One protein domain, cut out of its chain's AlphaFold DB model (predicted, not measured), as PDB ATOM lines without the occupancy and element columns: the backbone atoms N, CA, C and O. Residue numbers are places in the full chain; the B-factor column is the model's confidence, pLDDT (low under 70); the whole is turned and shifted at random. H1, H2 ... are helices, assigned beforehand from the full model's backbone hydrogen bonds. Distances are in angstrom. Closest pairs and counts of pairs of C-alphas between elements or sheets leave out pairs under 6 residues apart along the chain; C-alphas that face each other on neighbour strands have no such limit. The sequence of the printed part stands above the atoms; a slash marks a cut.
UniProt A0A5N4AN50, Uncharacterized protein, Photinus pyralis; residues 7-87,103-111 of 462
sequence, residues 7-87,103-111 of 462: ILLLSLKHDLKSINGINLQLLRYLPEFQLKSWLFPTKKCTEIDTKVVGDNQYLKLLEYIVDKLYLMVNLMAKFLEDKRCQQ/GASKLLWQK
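AT A GLANCE: This is residues 7 to 87 and 103 to 111 of the 462 residues of an uncharacterized protein of Photinus pyralis (UniProt A0A5N4AN50). Two long helices, H2 and H1, lie side by side and run the same way, and a long loop, residues 30 to 57, folds back from the end of H1 to the start of H2. The short helix H3 packs on H1, on the side away from residues 33 to 48. The printed part has 90 residues with three named helices, in order H1, H2, H3, and no named strand: all helix. It is compact, radius of gyration of the C-alphas 13.6 A, and only just flat, spanning 45 by 30 by 16 A.

HOW THE PARTS SIT: H2, residues 58 to 81, touches H1, residues 7 to 29, at a shallow tilt of 26 degrees; their closest C-alphas, of Ile 65 and Leu 16, are 5.5 A apart. H3, residues 103 to 111, touches residues 15 to 22 of H1 alone, the same way at a shallow tilt of 23 degrees; the closest C-alphas, of Ser 105 and Ile 19, are 6.6 A apart. H2 and H3 are near each other, closest C-alphas 8.2 A. Every O i to N i+4 pair is within hydrogen-bond range in H2 and H3, 18 of 19 in H1.

IN THESE COORDINATES: H2 is 34.6 A long from C-alpha 58 at (190.261, 197.483, 127.704); H1 is 34.2 A, from C-alpha 7 at (186.116, 193.763, 117.500); H3 is 12.5 A, ending at C-alpha 111.

THE WHOLE: The farthest C-alphas, of Asn 56 and Gln 86, are 45.3 A apart. H1 to H2 is a long link. Residues 88 to 102 are not printed; C-alphas 87 and 103 are 24.8 A apart across the cut. pLDDT is under 70 in 36 residues, among them 44 to 56.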
ATOM      1  N   ILE A   7     185.374 194.861 118.141       75.44
ATOM      2  CA  ILE A   7     186.116 193.763 117.500       75.44
ATOM      3  C   ILE A   7     187.368 193.409 118.313       75.44
ATOM      4  O   ILE A   7     187.599 192.239 118.625       75.44
ATOM      5  N   LEU A   8     188.152 194.415 118.707       75.56
ATOM      6  CA  LEU A   8     189.336 194.219 119.545       75.56
ATOM      7  C   LEU A   8     188.955 193.647 120.915       75.56
ATOM      8  O   LEU A   8     189.605 192.726 121.404       75.56
ATOM      9  N   LEU A   9     187.877 194.152 121.515       75.56
ATOM     10  CA  LEU A   9     187.399 193.671 122.810       75.56
ATOM     11  C   LEU A   9     186.987 192.191 122.759       75.56
ATOM     12  O   LEU A   9     187.354 191.419 123.645       75.56
ATOM     13  N   LEU A  10     186.258 191.781 121.716       76.62
ATOM     14  CA  LEU A  10     185.887 190.382 121.495       76.62
ATOM     15  C   LEU A  10     187.122 189.493 121.301       76.62
ATOM     16  O   LEU A  10     187.192 188.416 121.895       76.62
ATOM     17  N   SER A  11     188.116 189.959 120.536       78.81
ATOM     18  CA  SER A  11     189.372 189.224 120.339       78.81
ATOM     19  C   SER A  11     190.133 189.030 121.651       78.81
ATOM     20  O   SER A  11     190.581 187.925 121.948       78.81
ATOM     21  N   LEU A  12     190.232 190.072 122.479       79.69
ATOM     22  CA  LEU A  12     190.912 189.994 123.775       79.69
ATOM     23  C   LEU A  12     190.169 189.074 124.755       79.69
ATOM     24  O   LEU A  12     190.794 188.282 125.459       79.69
ATOM     25  N   LYS A  13     188.830 189.109 124.771       80.00
ATOM     26  CA  LYS A  13     188.014 188.175 125.569       80.00
ATOM     27  C   LYS A  13     188.241 186.722 125.139       80.00
ATOM     28  O   LYS A  13     188.341 185.833 125.987       80.00
ATOM     29  N   HIS A  14     188.344 186.476 123.832       81.19
ATOM     30  CA  HIS A  14     188.645 185.152 123.290       81.19
ATOM     31  C   HIS A  14     190.051 184.671 123.684       81.19
ATOM     32  O   HIS A  14     190.216 183.524 124.115       81.19
ATOM     33  N   ASP A  15     191.054 185.547 123.589       79.06
ATOM     34  CA  ASP A  15     192.427 185.243 124.001       79.06
ATOM     35  C   ASP A  15     192.503 184.909 125.486       79.06
ATOM     36  O   ASP A  15     193.069 183.880 125.860       79.06
ATOM     37  N   LEU A  16     191.841 185.701 126.329       82.75
ATOM     38  CA  LEU A  16     191.775 185.443 127.759       82.75
ATOM     39  C   LEU A  16     191.152 184.076 128.079       82.75
ATOM     40  O   LEU A  16     191.694 183.319 128.886       82.75
ATOM     41  N   LYS A  17     190.024 183.735 127.440       82.12
ATOM     42  CA  LYS A  17     189.365 182.432 127.622       82.12
ATOM     43  C   LYS A  17     190.291 181.280 127.222       82.12
ATOM     44  O   LYS A  17     190.339 180.266 127.917       82.12
ATOM     45  N   SER A  18     191.033 181.454 126.130       80.12
ATOM     46  CA  SER A  18     191.976 180.455 125.619       80.12
ATOM     47  C   SER A  18     193.152 180.241 126.576       80.12
ATOM     48  O   SER A  18     193.429 179.103 126.948       80.12
ATOM     49  N   ILE A  19     193.783 181.325 127.044       81.56
ATOM     50  CA  ILE A  19     194.896 181.277 128.008       81.56
ATOM     51  C   ILE A  19     194.435 180.648 129.329       81.56
ATOM     52  O   ILE A  19     195.107 179.779 129.881       81.56
ATOM     53  N   ASN A  20     193.249 181.022 129.818       82.94
ATOM     54  CA  ASN A  20     192.705 180.447 131.046       82.94
ATOM     55  C   ASN A  20     192.420 178.941 130.910       82.94
ATOM     56  O   ASN A  20     192.658 178.188 131.851       82.94
ATOM     57  N   GLY A  21     191.959 178.488 129.738       80.25
ATOM     58  CA  GLY A  21     191.787 177.063 129.447       80.25
ATOM     59  C   GLY A  21     193.093 176.271 129.555       80.25
ATOM     60  O   GLY A  21     193.103 175.203 130.161       80.25
ATOM     61  N   ILE A  22     194.199 176.823 129.045       81.00
ATOM     62  CA  ILE A  22     195.536 176.210 129.136       81.00
ATOM     63  C   ILE A  22     196.004 176.149 130.593       81.00
ATOM     64  O   ILE A  22     196.447 175.102 131.054       81.00
ATOM     65  N   ASN A  23     195.842 177.238 131.349       81.19
ATOM     66  CA  ASN A  23     196.201 177.274 132.770       81.19
ATOM     67  C   ASN A  23     195.461 176.209 133.586       81.19
ATOM     68  O   ASN A  23     196.071 175.537 134.412       81.19
ATOM     69  N   LEU A  24     194.161 176.016 133.333       82.12
ATOM     70  CA  LEU A  24     193.378 174.969 133.992       82.12
ATOM     71  C   LEU A  24     193.861 173.560 133.626       82.12
ATOM     72  O   LEU A  24     193.849 172.681 134.482       82.12
ATOM     73  N   GLN A  25     194.296 173.336 132.385       79.19
ATOM     74  CA  GLN A  25     194.880 172.056 131.970       79.19
ATOM     75  C   GLN A  25     196.232 171.809 132.645       79.19
ATOM     76  O   GLN A  25     196.436 170.745 133.221       79.19
ATOM     77  N   LEU A  26     197.123 172.803 132.653       75.19
ATOM     78  CA  LEU A  26     198.419 172.735 133.332       75.19
ATOM     79  C   LEU A  26     198.273 172.453 134.835       75.19
ATOM     80  O   LEU A  26     198.972 171.601 135.377       75.19
ATOM     81  N   LEU A  27     197.317 173.108 135.499       76.12
ATOM     82  CA  LEU A  27     197.025 172.889 136.919       76.12
ATOM     83  C   LEU A  27     196.529 171.469 137.224       76.12
ATOM     84  O   LEU A  27     196.788 170.975 138.317       76.12
ATOM     85  N   ARG A  28     195.878 170.770 136.280       78.00
ATOM     86  CA  ARG A  28     195.531 169.343 136.464       78.00
ATOM     87  C   ARG A  28     196.768 168.457 136.567       78.00
ATOM     88  O   ARG A  28     196.724 167.438 137.245       78.00
ATOM     89  N   TYR A  29     197.860 168.836 135.906       72.56
ATOM     90  CA  TYR A  29     199.129 168.118 135.994       72.56
ATOM     91  C   TYR A  29     199.964 168.521 137.213       72.56
ATOM     92  O   TYR A  29     200.833 167.751 137.616       72.56
ATOM     93  N   LEU A  30     199.691 169.693 137.795       72.81
ATOM     94  CA  LEU A  30     200.403 170.268 138.938       72.81
ATOM     95  C   LEU A  30     199.419 170.703 140.050       72.81
ATOM     96  O   LEU A  30     199.377 171.887 140.393       72.81
ATOM     97  N   PRO A  31     198.617 169.783 140.624       67.75
ATOM     98  CA  PRO A  31     197.536 170.134 141.553       67.75
ATOM     99  C   PRO A  31     198.029 170.768 142.864       67.75
ATOM    100  O   PRO A  31     197.295 171.513 143.511       67.75
ATOM    101  N   GLU A  32     199.280 170.507 143.244       69.31
ATOM    102  CA  GLU A  32     199.909 171.054 144.452       69.31
ATOM    103  C   GLU A  32     200.508 172.457 144.237       69.31
ATOM    104  O   GLU A  32     200.834 173.152 145.200       69.31
ATOM    105  N   PHE A  33     200.638 172.913 142.985       69.69
ATOM    106  CA  PHE A  33     201.281 174.186 142.671       69.69
ATOM    107  C   PHE A  33     200.301 175.356 142.817       69.69
ATOM    108  O   PHE A  33     199.443 175.599 141.968       69.69
ATOM    109  N   GLN A  34     200.441 176.110 143.907       67.56
ATOM    110  CA  GLN A  34     199.598 177.268 144.203       67.56
ATOM    111  C   GLN A  34     200.351 178.572 143.938       67.56
ATOM    112  O   GLN A  34     201.072 179.075 144.798       67.56
ATOM    113  N   LEU A  35     200.143 179.151 142.754       69.44
ATOM    114  CA  LEU A  35     200.603 180.504 142.450       69.44
ATOM    115  C   LEU A  35     199.508 181.524 142.806       69.44
ATOM    116  O   LEU A  35     198.330 181.347 142.467       69.44
ATOM    117  N   LYS A  36     199.901 182.602 143.484       70.81
ATOM    118  CA  LYS A  36     199.038 183.768 143.709       70.81
ATOM    119  C   LYS A  36     198.974 184.604 142.432       70.81
ATOM    120  O   LYS A  36     199.955 184.677 141.695       70.81
ATOM    121  N   SER A  37     197.825 185.225 142.184       71.06
ATOM    122  CA  SER A  37     197.699 186.194 141.092       71.06
ATOM    123  C   SER A  37     198.520 187.430 141.426       71.06
ATOM    124  O   SER A  37     198.505 187.898 142.563       71.06
ATOM    125  N   TRP A  38     199.243 187.958 140.449       74.75
ATOM    126  CA  TRP A  38     199.955 189.219 140.608       74.75
ATOM    127  C   TRP A  38     198.969 190.392 140.651       74.75
ATOM    128  O   TRP A  38     199.145 191.323 141.434       74.75
ATOM    129  N   LEU A  39     197.888 190.305 139.872       74.88
ATOM    130  CA  LEU A  39     196.828 191.311 139.835       74.88
ATOM    131  C   LEU A  39     195.910 191.260 141.071       74.88
ATOM    132  O   LEU A  39     195.410 192.291 141.519       74.88
ATOM    133  N   PHE A  40     195.712 190.074 141.654       76.31
ATOM    134  CA  PHE A  40     194.968 189.874 142.901       76.31
ATOM    135  C   PHE A  40     195.801 189.061 143.906       76.31
ATOM    136  O   PHE A  40     195.533 187.872 144.103       76.31
ATOM    137  N   PRO A  41     196.770 189.687 144.599       67.75
ATOM    138  CA  PRO A  41     197.738 188.998 145.468       67.75
ATOM    139  C   PRO A  41     197.122 188.198 146.620       67.75
ATOM    140  O   PRO A  41     197.758 187.308 147.186       67.75
ATOM    141  N   THR A  42     195.884 188.522 146.991       68.12
ATOM    142  CA  THR A  42     195.133 187.864 148.063       68.12
ATOM    143  C   THR A  42     194.331 186.652 147.593       68.12
ATOM    144  O   THR A  42     193.841 185.905 148.436       68.12
ATOM    145  N   LYS A  43     194.204 186.428 146.279       71.69
ATOM    146  CA  LYS A  43     193.428 185.328 145.693       71.69
ATOM    147  C   LYS A  43     194.341 184.298 145.044       71.69
ATOM    148  O   LYS A  43     195.357 184.640 144.430       71.69
ATOM    149  N   LYS A  44     193.958 183.021 145.124       68.81
ATOM    150  CA  LYS A  44     194.626 181.989 144.322       68.81
ATOM    151  C   LYS A  44     194.206 182.149 142.870       68.81
ATOM    152  O   LYS A  44     193.054 182.460 142.578       68.81
ATOM    153  N   CYS A  45     195.120 181.898 141.939       64.88
ATOM    154  CA  CYS A  45     194.847 182.035 140.508       64.88
ATOM    155  C   CYS A  45     193.659 181.195 139.993       64.88
ATOM    156  O   CYS A  45     193.050 181.566 138.985       64.88
ATOM    157  N   THR A  46     193.329 180.099 140.685       65.81
ATOM    158  CA  THR A  46     192.179 179.211 140.441       65.81
ATOM    159  C   THR A  46     190.832 179.804 140.855       65.81
ATOM    160  O   THR A  46     189.802 179.375 140.349       65.81
ATOM    161  N   GLU A  47     190.826 180.785 141.757       66.25
ATOM    162  CA  GLU A  47     189.619 181.381 142.352       66.25
ATOM    163  C   GLU A  47     189.133 182.621 141.584       66.25
ATOM    164  O   GLU A  47     188.123 183.232 141.934       66.25
ATOM    165  N   ILE A  48     189.865 183.034 140.546       63.06
ATOM    166  CA  ILE A  48     189.585 184.269 139.814       63.06
ATOM    167  C   ILE A  48     188.797 183.935 138.549       63.06
ATOM    168  O   ILE A  48     189.364 183.545 137.524       63.06
ATOM    169  N   ASP A  49     187.474 184.067 138.656       60.84
ATOM    170  CA  ASP A  49     186.528 183.831 137.566       60.84
ATOM    171  C   ASP A  49     186.673 184.904 136.467       60.84
ATOM    172  O   ASP A  49     186.825 186.098 136.735       60.84
ATOM    173  N   THR A  50     186.612 184.489 135.202       60.38
ATOM    174  CA  THR A  50     186.738 185.376 134.029       60.38
ATOM    175  C   THR A  50     185.534 186.305 133.850       60.38
ATOM    176  O   THR A  50     185.584 187.226 133.036       60.38
ATOM    177  N   LYS A  51     184.466 186.106 134.634       59.66
ATOM    178  CA  LYS A  51     183.233 186.909 134.616       59.66
ATOM    179  C   LYS A  51     183.351 188.296 135.268       59.66
ATOM    180  O   LYS A  51     182.398 189.062 135.209       59.66
ATOM    181  N   VAL A  52     184.487 188.638 135.883       53.34
ATOM    182  CA  VAL A  52     184.647 189.874 136.685       53.34
ATOM    183  C   VAL A  52     184.966 191.123 135.837       53.34
ATOM    184  O   VAL A  52     184.913 192.248 136.337       53.34
ATOM    185  N   VAL A  53     185.264 190.981 134.542       57.28
ATOM    186  CA  VAL A  53     185.639 192.124 133.694       57.28
ATOM    187  C   VAL A  53     184.396 192.735 133.043       57.28
ATOM    188  O   VAL A  53     183.872 192.198 132.070       57.28
ATOM    189  N   GLY A  54     183.927 193.866 133.579       58.31
ATOM    190  CA  GLY A  54     182.836 194.645 132.986       58.31
ATOM    191  C   GLY A  54     183.118 195.036 131.528       58.31
ATOM    192  O   GLY A  54     184.265 195.273 131.145       58.31
ATOM    193  N   ASP A  55     182.062 195.126 130.718       57.22
ATOM    194  CA  ASP A  55     182.129 195.106 129.249       57.22
ATOM    195  C   ASP A  55     182.889 196.258 128.567       57.22
ATOM    196  O   ASP A  55     183.116 196.186 127.367       57.22
ATOM    197  N   ASN A  56     183.352 197.284 129.287       57.06
ATOM    198  CA  ASN A  56     183.908 198.503 128.682       57.06
ATOM    199  C   ASN A  56     185.323 198.892 129.149       57.06
ATOM    200  O   ASN A  56     185.699 200.060 129.054       57.06
ATOM    201  N   GLN A  57     186.135 197.961 129.665       71.31
ATOM    202  CA  GLN A  57     187.451 198.305 130.234       71.31
ATOM    203  C   GLN A  57     188.607 197.530 129.578       71.31
ATOM    204  O   GLN A  57     189.090 196.539 130.119       71.31
ATOM    205  N   TYR A  58     189.093 198.028 128.427       76.00
ATOM    206  CA  TYR A  58     190.261 197.483 127.704       76.00
ATOM    207  C   TYR A  58     191.477 197.269 128.595       76.00
ATOM    208  O   TYR A  58     192.101 196.214 128.540       76.00
ATOM    209  N   LEU A  59     191.804 198.277 129.406       78.38
ATOM    210  CA  LEU A  59     192.998 198.257 130.241       78.38
ATOM    211  C   LEU A  59     192.935 197.115 131.259       78.38
ATOM    212  O   LEU A  59     193.867 196.326 131.340       78.38
ATOM    213  N   LYS A  60     191.785 196.936 131.922       78.12
ATOM    214  CA  LYS A  60     191.587 195.833 132.871       78.12
ATOM    215  C   LYS A  60     191.618 194.467 132.200       78.12
ATOM    216  O   LYS A  60     192.121 193.513 132.779       78.12
ATOM    217  N   LEU A  61     191.089 194.356 130.980       79.75
ATOM    218  CA  LEU A  61     191.142 193.104 130.228       79.75
ATOM    219  C   LEU A  61     192.586 192.739 129.847       79.75
ATOM    220  O   LEU A  61     192.959 191.573 129.940       79.75
ATOM    221  N   LEU A  62     193.402 193.727 129.471       82.19
ATOM    222  CA  LEU A  62     194.825 193.536 129.183       82.19
ATOM    223  C   LEU A  62     195.623 193.174 130.440       82.19
ATOM    224  O   LEU A  62     196.380 192.209 130.402       82.19
ATOM    225  N   GLU A  63     195.417 193.879 131.555       81.44
ATOM    226  CA  GLU A  63     196.029 193.549 132.853       81.44
ATOM    227  C   GLU A  63     195.717 192.103 133.261       81.44
ATOM    228  O   GLU A  63     196.596 191.359 133.693       81.44
ATOM    229  N   TYR A  64     194.475 191.672 133.041       83.19
ATOM    230  CA  TYR A  64     194.036 190.317 133.346       83.19
ATOM    231  C   TYR A  64     194.654 189.266 132.407       83.19
ATOM    232  O   TYR A  64     195.028 188.182 132.849       83.19
ATOM    233  N   ILE A  65     194.814 189.578 131.115       83.06
ATOM    234  CA  ILE A  65     195.538 188.715 130.166       83.06
ATOM    235  C   ILE A  65     197.001 188.562 130.591       83.06
ATOM    236  O   ILE A  65     197.508 187.441 130.603       83.06
ATOM    237  N   VAL A  66     197.667 189.654 130.978       82.06
ATOM    238  CA  VAL A  66     199.061 189.631 131.447       82.06
ATOM    239  C   VAL A  66     199.203 188.765 132.699       82.06
ATOM    240  O   VAL A  66     200.080 187.904 132.741       82.06
ATOM    241  N   ASP A  67     198.303 188.911 133.674       80.75
ATOM    242  CA  ASP A  67     198.279 188.073 134.879       80.75
ATOM    243  C   ASP A  67     198.149 186.575 134.542       80.75
ATOM    244  O   ASP A  67     198.898 185.736 135.051       80.75
ATOM    245  N   LYS A  68     197.252 186.219 133.611       83.88
ATOM    246  CA  LYS A  68     197.070 184.823 133.184       83.88
ATOM    247  C   LYS A  68     198.234 184.283 132.353       83.88
ATOM    248  O   LYS A  68     198.505 183.086 132.438       83.88
ATOM    249  N   LEU A  69     198.937 185.118 131.591       81.44
ATOM    250  CA  LEU A  69     200.163 184.717 130.890       81.44
ATOM    251  C   LEU A  69     201.304 184.457 131.867       81.44
ATOM    252  O   LEU A  69     202.014 183.467 131.717       81.44
ATOM    253  N   TYR A  70     201.450 185.298 132.892       76.88
ATOM    254  CA  TYR A  70     202.454 185.095 133.933       76.88
ATOM    255  C   TYR A  70     202.232 183.771 134.671       76.88
ATOM    256  O   TYR A  70     203.168 183.000 134.885       76.88
ATOM    257  N   LEU A  71     200.974 183.454 134.989       79.62
ATOM    258  CA  LEU A  71     200.608 182.148 135.529       79.62
ATOM    259  C   LEU A  71     200.977 181.006 134.572       79.62
ATOM    260  O   LEU A  71     201.569 180.021 135.005       79.62
ATOM    261  N   MET A  72     200.655 181.147 133.285       82.88
ATOM    262  CA  MET A  72     200.922 180.125 132.271       82.88
ATOM    263  C   MET A  72     202.410 179.821 132.142       82.88
ATOM    264  O   MET A  72     202.796 178.657 132.154       82.88
ATOM    265  N   VAL A  73     203.246 180.857 132.060       78.62
ATOM    266  CA  VAL A  73     204.701 180.705 131.954       78.62
ATOM    267  C   VAL A  73     205.263 180.007 133.191       78.62
ATOM    268  O   VAL A  73     206.052 179.079 133.048       78.62
ATOM    269  N   ASN A  74     204.817 180.379 134.394       71.44
ATOM    270  CA  ASN A  74     205.263 179.724 135.627       71.44
ATOM    271  C   ASN A  74     204.820 178.258 135.707       71.44
ATOM    272  O   ASN A  74     205.600 177.399 136.111       71.44
ATOM    273  N   LEU A  75     203.589 177.954 135.291       77.12
ATOM    274  CA  LEU A  75     203.093 176.581 135.225       77.12
ATOM    275  C   LEU A  75     203.852 175.751 134.185       77.12
ATOM    276  O   LEU A  75     204.179 174.603 134.460       77.12
ATOM    277  N   MET A  76     204.168 176.322 133.019       77.69
ATOM    278  CA  MET A  76     204.978 175.662 131.991       77.69
ATOM    279  C   MET A  76     206.415 175.429 132.461       77.69
ATOM    280  O   MET A  76     206.939 174.337 132.273       77.69
ATOM    281  N   ALA A  77     207.042 176.413 133.111       71.50
ATOM    282  CA  ALA A  77     208.372 176.258 133.695       71.50
ATOM    283  C   ALA A  77     208.377 175.142 134.749       71.50
ATOM    284  O   ALA A  77     209.208 174.241 134.689       71.50
ATOM    285  N   LYS A  78     207.383 175.130 135.647       69.69
ATOM    286  CA  LYS A  78     207.244 174.074 136.655       69.69
ATOM    287  C   LYS A  78     206.954 172.703 136.045       69.69
ATOM    288  O   LYS A  78     207.459 171.700 136.538       69.69
ATOM    289  N   PHE A  79     206.165 172.660 134.974       72.69
ATOM    290  CA  PHE A  79     205.889 171.443 134.216       72.69
ATOM    291  C   PHE A  79     207.163 170.885 133.571       72.69
ATOM    292  O   PHE A  79     207.375 169.681 133.603       72.69
ATOM    293  N   LEU A  80     208.033 171.751 133.042       69.38
ATOM    294  CA  LEU A  80     209.330 171.365 132.478       69.38
ATOM    295  C   LEU A  80     210.358 170.953 133.548       69.38
ATOM    296  O   LEU A  80     211.210 170.114 133.274       69.38
ATOM    297  N   GLU A  81     210.282 171.519 134.756       65.44
ATOM    298  CA  GLU A  81     211.103 171.112 135.908       65.44
ATOM    299  C   GLU A  81     210.695 169.751 136.501       65.44
ATOM    300  O   GLU A  81     211.477 169.140 137.237       65.44
ATOM    301  N   ASP A  82     209.478 169.270 136.226       65.38
ATOM    302  CA  ASP A  82     209.037 167.944 136.653       65.38
ATOM    303  C   ASP A  82     209.931 166.883 135.990       65.38
ATOM    304  O   ASP A  82     210.061 166.814 134.766       65.38
ATOM    305  N   LYS A  83     210.560 166.029 136.814       53.69
ATOM    306  CA  LYS A  83     211.580 165.041 136.407       53.69
ATOM    307  C   LYS A  83     211.107 164.062 135.320       53.69
ATOM    308  O   LYS A  83     211.925 163.332 134.773       53.69
ATOM    309  N   ARG A  84     209.809 164.044 135.007       56.97
ATOM    310  CA  ARG A  84     209.178 163.239 133.953       56.97
ATOM    311  C   ARG A  84     209.350 163.807 132.534       56.97
ATOM    312  O   ARG A  84     209.114 163.081 131.577       56.97
ATOM    313  N   CYS A  85     209.792 165.057 132.369       54.62
ATOM    314  CA  CYS A  85     209.990 165.706 131.060       54.62
ATOM    315  C   CYS A  85     211.411 165.538 130.466       54.62
ATOM    316  O   CYS A  85     211.847 166.359 129.664       54.62
ATOM    317  N   GLN A  86     212.148 164.477 130.823       49.34
ATOM    318  CA  GLN A  86     213.538 164.226 130.390       49.34
ATOM    319  C   GLN A  86     213.687 163.690 128.948       49.34
ATOM    320  O   GLN A  86     214.492 162.796 128.689       49.34
ATOM    321  N   GLN A  87     212.952 164.237 127.981       52.22
ATOM    322  CA  GLN A  87     213.316 164.090 126.568       52.22
ATOM    323  C   GLN A  87     213.611 165.459 125.965       52.22
ATOM    324  O   GLN A  87     212.893 166.412 126.260       52.22
ATOM    325  N   GLY A 103     196.005 181.902 120.772       56.34
ATOM    326  CA  GLY A 103     196.365 180.892 119.776       56.34
ATOM    327  C   GLY A 103     197.827 180.451 119.880       56.34
ATOM    328  O   GLY A 103     198.102 179.252 119.867       56.34
ATOM    329  N   ALA A 104     198.757 181.398 120.047       59.22
ATOM    330  CA  ALA A 104     200.192 181.117 120.174       59.22
ATOM    331  C   ALA A 104     200.493 180.331 121.448       59.22
ATOM    332  O   ALA A 104     201.191 179.319 121.415       59.22
ATOM    333  N   SER A 105     199.865 180.745 122.546       66.06
ATOM    334  CA  SER A 105     199.915 180.057 123.833       66.06
ATOM    335  C   SER A 105     199.405 178.615 123.730       66.06
ATOM    336  O   SER A 105     200.035 177.686 124.237       66.06
ATOM    337  N   LYS A 106     198.284 178.405 123.025       67.50
ATOM    338  CA  LYS A 106     197.684 177.078 122.826       67.50
ATOM    339  C   LYS A 106     198.566 176.168 121.982       67.50
ATOM    340  O   LYS A 106     198.722 175.000 122.321       67.50
ATOM    341  N   LEU A 107     199.141 176.691 120.902       65.56
ATOM    342  CA  LEU A 107     200.026 175.935 120.019       65.56
ATOM    343  C   LEU A 107     201.316 175.524 120.741       65.56
ATOM    344  O   LEU A 107     201.746 174.378 120.612       65.56
ATOM    345  N   LEU A 108     201.887 176.427 121.545       69.44
ATOM    346  CA  LEU A 108     203.027 176.121 122.409       69.44
ATOM    347  C   LEU A 108     202.683 174.995 123.392       69.44
ATOM    348  O   LEU A 108     203.423 174.018 123.485       69.44
ATOM    349  N   TRP A 109     201.531 175.086 124.066       74.19
ATOM    350  CA  TRP A 109     201.081 174.041 124.984       74.19
ATOM    351  C   TRP A 109     200.865 172.691 124.292       74.19
ATOM    352  O   TRP A 109     201.390 171.698 124.766       74.19
ATOM    353  N   GLN A 110     200.180 172.638 123.147       71.31
ATOM    354  CA  GLN A 110     199.956 171.384 122.409       71.31
ATOM    355  C   GLN A 110     201.264 170.668 122.045       71.31
ATOM    356  O   GLN A 110     201.326 169.439 122.024       71.31
ATOM    357  N   LYS A 111     202.324 171.429 121.752       67.88
ATOM    358  CA  LYS A 111     203.651 170.865 121.481       67.88
ATOM    359  C   LYS A 111     204.351 170.382 122.752       67.88
ATOM    360  O   LYS A 111     205.023 169.359 122.690       67.88
TER     361      LYS A 111